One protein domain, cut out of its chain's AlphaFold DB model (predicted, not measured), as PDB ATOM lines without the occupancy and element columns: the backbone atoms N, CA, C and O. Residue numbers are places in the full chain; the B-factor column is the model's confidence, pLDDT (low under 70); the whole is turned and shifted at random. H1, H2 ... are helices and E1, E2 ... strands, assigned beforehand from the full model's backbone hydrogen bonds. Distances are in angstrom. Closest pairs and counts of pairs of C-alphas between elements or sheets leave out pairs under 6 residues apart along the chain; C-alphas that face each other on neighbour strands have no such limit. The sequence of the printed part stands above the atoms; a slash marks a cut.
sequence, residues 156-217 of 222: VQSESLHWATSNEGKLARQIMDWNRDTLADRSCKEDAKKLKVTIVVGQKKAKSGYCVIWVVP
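AT A GLANCE: This is residues 156 to 217 of the 222 residues of an uncharacterized protein of Merismopedia glauca CCAP 1448/3 (UniProt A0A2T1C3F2). A small two-stranded hairpin, E1 and E2, lies at one end of a loose, open string of four helices, H4, H3, H2 and H1, with H1 at the opposite end. The helices follow one another as a winding chain rather than as a bundle, the tip of the hairpin at residues 200 to 205 sticks out, and the last stretch, residues 207 to 217, folds back past H4 toward H2. The printed part has 62 residues with four named helices and two named strands, in the order H1 H2 H3 H4 E1 E2; the sheet, E1 - E2, is antiparallel and the class is mostly helix. The whole is loose, with a radius of gyration of the C-alphas of 15.0 A and spans of 41 by 28 by 20 A.

IN THESE COORDINATES: Find C-alpha 199 at (104.326, 132.762, 107.051), where E1 begins; it covers residues 199 to 201, 6.3 A from first to last C-alpha. E2, residues 204 to 206, measures 6.5 A and ends at C-alpha 206 at (105.885, 130.090, 102.853). Before them look for H4, residues 188 to 194, 10.0 A long, and H3, residues 180 to 184, 6.1 A long. H2, residues 167 to 178, is the longest helix at 16.4 A. H1, residues 156 to 165, is 14.2 A long and starts at C-alpha 156 at (109.729, 105.098, 129.931).

HOW THE PARTS SIT: Begin at the hairpin: E1 and E2 are antiparallel at 152 degrees, and the C-alphas of Val 200 and Lys 205, which face each other, are 4.7 A apart. N 199 and O 206, at 3.0 A, and N 206 and O 199, at 2.8 A, are within hydrogen-bond range. A tight link leads back from E1 to H4, and H4 is apart from E2. H4 and H3 are close but not clearly touching, their closest C-alphas, those of Cys 188 and Thr 182, 5.0 A apart. H3 and H2 are also close but not clearly touching, with the C-alphas of Leu 183 and Met 176 closest at 7.6 A. H2 and H1 are close but not clearly touching at Gly 169 and Trp 163, their closest C-alphas at 5.5 A, and only just about perpendicular at 70.3 degrees. In H1, H2, H3 and H4 every O i to N i+4 pair is within hydrogen-bond range.

THE WHOLE: The two C-alphas farthest apart are those of Ser 158 and Lys 196, at 42.8 A. The printed part has no cut, and the five links between named elements are tight. The mean pLDDT of the printed part is 86.8, and residue 157 is under 70.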
ATOM      1  N   VAL A 156     110.335 104.376 131.063       79.06
ATOM      2  CA  VAL A 156     109.729 105.098 129.931       79.06
ATOM      3  C   VAL A 156     108.255 105.426 130.187       79.06
ATOM      4  O   VAL A 156     107.788 106.515 129.858       79.06
ATOM      5  N   GLN A 157     107.503 104.502 130.792       69.94
ATOM      6  CA  GLN A 157     106.105 104.747 131.152       69.94
ATOM      7  C   GLN A 157     105.983 105.796 132.260       69.94
ATOM      8  O   GLN A 157     105.100 106.646 132.189       69.94
ATOM      9  N   SER A 158     106.875 105.762 133.251       79.69
ATOM     10  CA  SER A 158     106.921 106.758 134.324       79.69
ATOM     11  C   SER A 158     107.208 108.156 133.779       79.69
ATOM     12  O   SER A 158     106.522 109.107 134.140       79.69
ATOM     13  N   GLU A 159     108.184 108.289 132.882       79.50
ATOM     14  CA  GLU A 159     108.512 109.563 132.232       79.50
ATOM     15  C   GLU A 159     107.356 110.068 131.364       79.50
ATOM     16  O   GLU A 159     106.985 111.240 131.439       79.50
ATOM     17  N   SER A 160     106.730 109.174 130.594       82.44
ATOM     18  CA  SER A 160     105.571 109.509 129.758       82.44
ATOM     19  C   SER A 160     104.384 109.977 130.599       82.44
ATOM     20  O   SER A 160     103.726 110.954 130.248       82.44
ATOM     21  N   LEU A 161     104.117 109.309 131.725       83.12
ATOM     22  CA  LEU A 161     103.064 109.697 132.661       83.12
ATOM     23  C   LEU A 161     103.381 111.040 133.328       83.12
ATOM     24  O   LEU A 161     102.504 111.897 133.430       83.12
ATOM     25  N   HIS A 162     104.634 111.246 133.739       82.44
ATOM     26  CA  HIS A 162     105.086 112.507 134.321       82.44
ATOM     27  C   HIS A 162     104.912 113.668 133.333       82.44
ATOM     28  O   HIS A 162     104.354 114.701 133.687       82.44
ATOM     29  N   TRP A 163     105.310 113.493 132.071       89.25
ATOM     30  CA  TRP A 163     105.066 114.493 131.032       89.25
ATOM     31  C   TRP A 163     103.569 114.700 130.779       89.25
ATOM     32  O   TRP A 163     103.091 115.828 130.765       89.25
ATOM     33  N   ALA A 164     102.791 113.624 130.643       86.75
ATOM     34  CA  ALA A 164     101.361 113.719 130.356       86.75
ATOM     35  C   ALA A 164     100.572 114.434 131.465       86.75
ATOM     36  O   ALA A 164      99.493 114.965 131.195       86.75
ATOM     37  N   THR A 165     101.084 114.423 132.695       81.69
ATOM     38  CA  THR A 165     100.491 115.090 133.864       81.69
ATOM     39  C   THR A 165     101.085 116.473 134.145       81.69
ATOM     40  O   THR A 165     100.509 117.215 134.947       81.69
ATOM     41  N   SER A 166     102.172 116.858 133.467       85.69
ATOM     42  CA  SER A 166     102.772 118.191 133.567       85.69
ATOM     43  C   SER A 166     101.883 119.271 132.938       85.69
ATOM     44  O   SER A 166     100.885 118.987 132.270       85.69
ATOM     45  N   ASN A 167     102.246 120.540 133.136       90.62
ATOM     46  CA  ASN A 167     101.525 121.665 132.536       90.62
ATOM     47  C   ASN A 167     101.595 121.630 131.003       90.62
ATOM     48  O   ASN A 167     100.599 121.885 130.333       90.62
ATOM     49  N   GLU A 168     102.747 121.251 130.452       90.19
ATOM     50  CA  GLU A 168     102.962 121.080 129.017       90.19
ATOM     51  C   GLU A 168     102.098 119.943 128.465       90.19
ATOM     52  O   GLU A 168     101.442 120.120 127.441       90.19
ATOM     53  N   GLY A 169     102.043 118.798 129.156       89.94
ATOM     54  CA  GLY A 169     101.195 117.675 128.754       89.94
ATOM     55  C   GLY A 169      99.705 118.011 128.805       89.94
ATOM     56  O   GLY A 169      98.960 117.675 127.880       89.94
ATOM     57  N   LYS A 170      99.263 118.728 129.846       91.38
ATOM     58  CA  LYS A 170      97.882 119.224 129.965       91.38
ATOM     59  C   LYS A 170      97.533 120.194 128.837       91.38
ATOM     60  O   LYS A 170      96.499 120.019 128.194       91.38
ATOM     61  N   LEU A 171      98.408 121.159 128.551       92.44
ATOM     62  CA  LEU A 171      98.233 122.104 127.448       92.44
ATOM     63  C   LEU A 171      98.204 121.388 126.092       92.44
ATOM     64  O   LEU A 171      97.336 121.667 125.271       92.44
ATOM     65  N   ALA A 172      99.105 120.432 125.857       93.12
ATOM     66  CA  ALA A 172      99.118 119.650 124.624       93.12
ATOM     67  C   ALA A 172      97.791 118.901 124.433       93.12
ATOM     68  O   ALA A 172      97.230 118.895 123.339       93.12
ATOM     69  N   ARG A 173      97.248 118.329 125.514       92.62
ATOM     70  CA  ARG A 173      95.947 117.650 125.505       92.62
ATOM     71  C   ARG A 173      94.805 118.611 125.158       92.62
ATOM     72  O   ARG A 173      93.964 118.266 124.337       92.62
ATOM     73  N   GLN A 174      94.813 119.821 125.718       93.31
ATOM     74  CA  GLN A 174      93.838 120.870 125.395       93.31
ATOM     75  C   GLN A 174      93.935 121.332 123.936       93.31
ATOM     76  O   GLN A 174      92.920 121.434 123.257       93.31
ATOM     77  N   ILE A 175      95.148 121.551 123.421       93.44
ATOM     78  CA  ILE A 175      95.366 121.914 122.014       93.44
ATOM     79  C   ILE A 175      94.835 120.814 121.090       93.44
ATOM     80  O   ILE A 175      94.171 121.120 120.099       93.44
ATOM     81  N   MET A 176      95.093 119.542 121.407       92.19
ATOM     82  CA  MET A 176      94.557 118.417 120.636       92.19
ATOM     83  C   MET A 176      93.028 118.376 120.669       92.19
ATOM     84  O   MET A 176      92.411 118.118 119.640       92.19
ATOM     85  N   ASP A 177      92.420 118.659 121.821       92.81
ATOM     86  CA  ASP A 177      90.967 118.683 121.986       92.81
ATOM     87  C   ASP A 177      90.310 119.823 121.188       92.81
ATOM     88  O   ASP A 177      89.432 119.590 120.359       92.81
ATOM     89  N   TRP A 178      90.809 121.054 121.323       92.81
ATOM     90  CA  TRP A 178      90.263 122.232 120.631       92.81
ATOM     91  C   TRP A 178      90.357 122.170 119.106       92.81
ATOM     92  O   TRP A 178      89.665 122.929 118.418       92.81
ATOM     93  N   ASN A 179      91.241 121.313 118.594       92.00
ATOM     94  CA  ASN A 179      91.536 121.141 117.176       92.00
ATOM     95  C   ASN A 179      91.271 119.707 116.697       92.00
ATOM     96  O   ASN A 179      91.775 119.315 115.646       92.00
ATOM     97  N   ARG A 180      90.506 118.911 117.456       89.44
ATOM     98  CA  ARG A 180      90.284 117.486 117.175       89.44
ATOM     99  C   ARG A 180      89.808 117.244 115.742       89.44
ATOM    100  O   ARG A 180      90.358 116.382 115.061       89.44
ATOM    101  N   ASP A 181      88.849 118.046 115.290       86.62
ATOM    102  CA  ASP A 181      88.233 117.898 113.970       86.62
ATOM    103  C   ASP A 181      89.204 118.251 112.837       86.62
ATOM    104  O   ASP A 181      89.236 117.556 111.829       86.62
ATOM    105  N   THR A 182      90.042 119.278 113.017       84.81
ATOM    106  CA  THR A 182      90.936 119.779 111.957       84.81
ATOM    107  C   THR A 182      92.293 119.079 111.896       84.81
ATOM    108  O   THR A 182      92.985 119.116 110.871       84.81
ATOM    109  N   LEU A 183      92.712 118.458 113.003       86.50
ATOM    110  CA  LEU A 183      93.957 117.697 113.086       86.50
ATOM    111  C   LEU A 183      93.788 116.251 112.613       86.50
ATOM    112  O   LEU A 183      94.724 115.715 112.014       86.50
ATOM    113  N   ALA A 184      92.630 115.626 112.853       80.69
ATOM    114  CA  ALA A 184      92.389 114.221 112.514       80.69
ATOM    115  C   ALA A 184      92.474 113.946 111.002       80.69
ATOM    116  O   ALA A 184      93.080 112.960 110.584       80.69
ATOM    117  N   ASP A 185      91.928 114.838 110.181       84.06
ATOM    118  CA  ASP A 185      91.907 114.734 108.717       84.06
ATOM    119  C   ASP A 185      92.977 115.605 108.027       84.06
ATOM    120  O   ASP A 185      93.128 115.576 106.804       84.06
ATOM    121  N   ARG A 186      93.771 116.352 108.810       80.44
ATOM    122  CA  ARG A 186      94.753 117.351 108.350       80.44
ATOM    123  C   ARG A 186      94.125 118.518 107.568       80.44
ATOM    124  O   ARG A 186      94.855 119.228 106.858       80.44
ATOM    125  N   SER A 187      92.823 118.766 107.726       85.69
ATOM    126  CA  SER A 187      92.110 119.899 107.117       85.69
ATOM    127  C   SER A 187      92.593 121.259 107.632       85.69
ATOM    128  O   SER A 187      92.436 122.265 106.939       85.69
ATOM    129  N   CYS A 188      93.343 121.300 108.741       86.06
ATOM    130  CA  CYS A 188      94.028 122.510 109.215       86.06
ATOM    131  C   CYS A 188      94.932 123.184 108.157       86.06
ATOM    132  O   CYS A 188      95.203 124.387 108.231       86.06
ATOM    133  N   LYS A 189      95.399 122.435 107.144       84.62
ATOM    134  CA  LYS A 189      96.157 122.981 106.000       84.62
ATOM    135  C   LYS A 189      95.263 123.678 104.978       84.62
ATOM    136  O   LYS A 189      95.725 124.567 104.264       84.62
ATOM    137  N   GLU A 190      94.015 123.249 104.850       85.06
ATOM    138  CA  GLU A 190      93.035 123.878 103.968       85.06
ATOM    139  C   GLU A 190      92.539 125.187 104.560       85.06
ATOM    140  O   GLU A 190      92.445 126.184 103.846       85.06
ATOM    141  N   ASP A 191      92.329 125.222 105.872       83.12
ATOM    142  CA  ASP A 191      91.955 126.443 106.581       83.12
ATOM    143  C   ASP A 191      93.041 127.512 106.454       83.12
ATOM    144  O   ASP A 191      92.747 128.661 106.122       83.12
ATOM    145  N   ALA A 192      94.316 127.124 106.556       85.00
ATOM    146  CA  ALA A 192      95.444 128.007 106.263       85.00
ATOM    147  C   ALA A 192      95.374 128.634 104.851       85.00
ATOM    148  O   ALA A 192      95.658 129.824 104.681       85.00
ATOM    149  N   LYS A 193      94.962 127.855 103.838       83.69
ATOM    150  CA  LYS A 193      94.783 128.346 102.459       83.69
ATOM    151  C   LYS A 193      93.582 129.283 102.343       83.69
ATOM    152  O   LYS A 193      93.710 130.335 101.717       83.69
ATOM    153  N   LYS A 194      92.439 128.930 102.945       85.25
ATOM    154  CA  LYS A 194      91.216 129.758 102.956       85.25
ATOM    155  C   LYS A 194      91.481 131.121 103.596       85.25
ATOM    156  O   LYS A 194      91.056 132.141 103.063       85.25
ATOM    157  N   LEU A 195      92.257 131.135 104.678       85.06
ATOM    158  CA  LEU A 195      92.659 132.341 105.401       85.06
ATOM    159  C   LEU A 195      93.742 133.165 104.679       85.06
ATOM    160  O   LEU A 195      94.079 134.253 105.136       85.06
ATOM    161  N   LYS A 196      94.292 132.673 103.555       87.31
ATOM    162  CA  LYS A 196      95.351 133.332 102.764       87.31
ATOM    163  C   LYS A 196      96.559 133.760 103.607       87.31
ATOM    164  O   LYS A 196      97.205 134.771 103.320       87.31
ATOM    165  N   VAL A 197      96.881 132.978 104.636       84.69
ATOM    166  CA  VAL A 197      98.021 133.258 105.509       84.69
ATOM    167  C   VAL A 197      99.313 133.154 104.687       84.69
ATOM    168  O   VAL A 197      99.418 132.431 103.694       84.69
ATOM    169  N   THR A 198     100.324 133.934 105.046       85.56
ATOM    170  CA  THR A 198     101.681 133.766 104.521       85.56
ATOM    171  C   THR A 198     102.621 133.857 105.701       85.56
ATOM    172  O   THR A 198     102.680 134.890 106.363       85.56
ATOM    173  N   ILE A 199     103.347 132.776 105.971       87.50
ATOM    174  CA  ILE A 199     104.326 132.762 107.051       87.50
ATOM    175  C   ILE A 199     105.651 133.255 106.486       87.50
ATOM    176  O   ILE A 199     106.100 132.810 105.425       87.50
ATOM    177  N   VAL A 200     106.280 134.182 107.200       88.12
ATOM    178  CA  VAL A 200     107.628 134.656 106.902       88.12
ATOM    179  C   VAL A 200     108.554 134.105 107.977       88.12
ATOM    180  O   VAL A 200     108.415 134.449 109.147       88.12
ATOM    181  N   VAL A 201     109.478 133.226 107.586       84.00
ATOM    182  CA  VAL A 201     110.496 132.661 108.481       84.00
ATOM    183  C   VAL A 201     111.861 133.118 107.977       84.00
ATOM    184  O   VAL A 201     112.351 132.655 106.941       84.00
ATOM    185  N   GLY A 202     112.456 134.086 108.675       87.06
ATOM    186  CA  GLY A 202     113.642 134.792 108.190       87.06
ATOM    187  C   GLY A 202     113.352 135.512 106.866       87.06
ATOM    188  O   GLY A 202     112.412 136.295 106.779       87.06
ATOM    189  N   GLN A 203     114.132 135.223 105.818       90.00
ATOM    190  CA  GLN A 203     113.917 135.778 104.469       90.00
ATOM    191  C   GLN A 203     112.982 134.933 103.583       90.00
ATOM    192  O   GLN A 203     112.640 135.342 102.472       90.00
ATOM    193  N   LYS A 204     112.561 133.745 104.035       86.88
ATOM    194  CA  LYS A 204     111.740 132.831 103.232       86.88
ATOM    195  C   LYS A 204     110.257 133.055 103.507       86.88
ATOM    196  O   LYS A 204     109.822 133.080 104.657       86.88
ATOM    197  N   LYS A 205     109.473 133.172 102.432       89.81
ATOM    198  CA  LYS A 205     108.008 133.247 102.485       89.81
ATOM    199  C   LYS A 205     107.419 131.880 102.151       89.81
ATOM    200  O   LYS A 205     107.674 131.351 101.072       89.81
ATOM    201  N   ALA A 206     106.611 131.336 103.051       86.12
ATOM    202  CA  ALA A 206     105.885 130.090 102.853       86.12
ATOM    203  C   ALA A 206     104.383 130.376 102.741       86.12
ATOM    204  O   ALA A 206     103.764 130.924 103.653       86.12
ATOM    205  N   LYS A 207     103.791 129.989 101.606       84.06
ATOM    206  CA  LYS A 207     102.340 130.087 101.354       84.06
ATOM    207  C   LYS A 207     101.596 128.771 101.608       84.06
ATOM    208  O   LYS A 207     100.373 128.748 101.591       84.06
ATOM    209  N   SER A 208     102.320 127.678 101.842       83.12
ATOM    210  CA  SER A 208     101.769 126.338 102.060       83.12
ATOM    211  C   SER A 208     102.690 125.496 102.944       83.12
ATOM    212  O   SER A 208     103.857 125.837 103.120       83.12
ATOM    213  N   GLY A 209     102.184 124.365 103.447       84.88
ATOM    214  CA  GLY A 209     102.967 123.398 104.230       84.88
ATOM    215  C   GLY A 209     102.846 123.548 105.749       84.88
ATOM    216  O   GLY A 209     103.512 122.823 106.477       84.88
ATOM    217  N   TYR A 210     101.975 124.436 106.223       87.38
ATOM    218  CA  TYR A 210     101.714 124.685 107.640       87.38
ATOM    219  C   TYR A 210     100.221 124.524 107.956       87.38
ATOM    220  O   TYR A 210      99.389 124.497 107.047       87.38
ATOM    221  N   CYS A 211      99.905 124.405 109.243       86.94
ATOM    222  CA  CYS A 211      98.544 124.402 109.766       86.94
ATOM    223  C   CYS A 211      98.321 125.611 110.660       86.94
ATOM    224  O   CYS A 211      99.248 126.070 111.329       86.94
ATOM    225  N   VAL A 212      97.082 126.088 110.685       87.50
ATOM    226  CA  VAL A 212      96.612 127.013 111.713       87.50
ATOM    227  C   VAL A 212      95.859 126.187 112.745       87.50
ATOM    228  O   VAL A 212      95.039 125.347 112.383       87.50
ATOM    229  N   ILE A 213      96.177 126.400 114.017       91.25
ATOM    230  CA  ILE A 213      95.515 125.747 115.145       91.25
ATOM    231  C   ILE A 213      95.019 126.806 116.119       91.25
ATOM    232  O   ILE A 213      95.599 127.887 116.244       91.25
ATOM    233  N   TRP A 214      93.957 126.474 116.831       91.12
ATOM    234  CA  TRP A 214      93.428 127.266 117.924       91.12
ATOM    235  C   TRP A 214      94.220 127.014 119.201       91.12
ATOM    236  O   TRP A 214      94.491 125.870 119.563       91.12
ATOM    237  N   VAL A 215      94.536 128.102 119.900       93.19
ATOM    238  CA  VAL A 215      95.208 128.100 121.210       93.19
ATOM    239  C   VAL A 215      94.259 128.476 122.354       93.19
ATOM    240  O   VAL A 215      94.700 128.688 123.476       93.19
ATOM    241  N   VAL A 216      92.961 128.571 122.053       92.50
ATOM    242  CA  VAL A 216      91.865 128.837 122.994       92.50
ATOM    243  C   VAL A 216      90.630 128.004 122.604       92.50
ATOM    244  O   VAL A 216      90.459 127.667 121.417       92.50
ATOM    245  N   PRO A 217      89.744 127.665 123.561       91.62
ATOM    246  CA  PRO A 217      88.534 126.891 123.286       91.62
ATOM    247  C   PRO A 217      87.549 127.661 122.393       91.62
ATOM    248  O   PRO A 217      87.564 128.887 122.346       91.62
TER     249      PRO A 217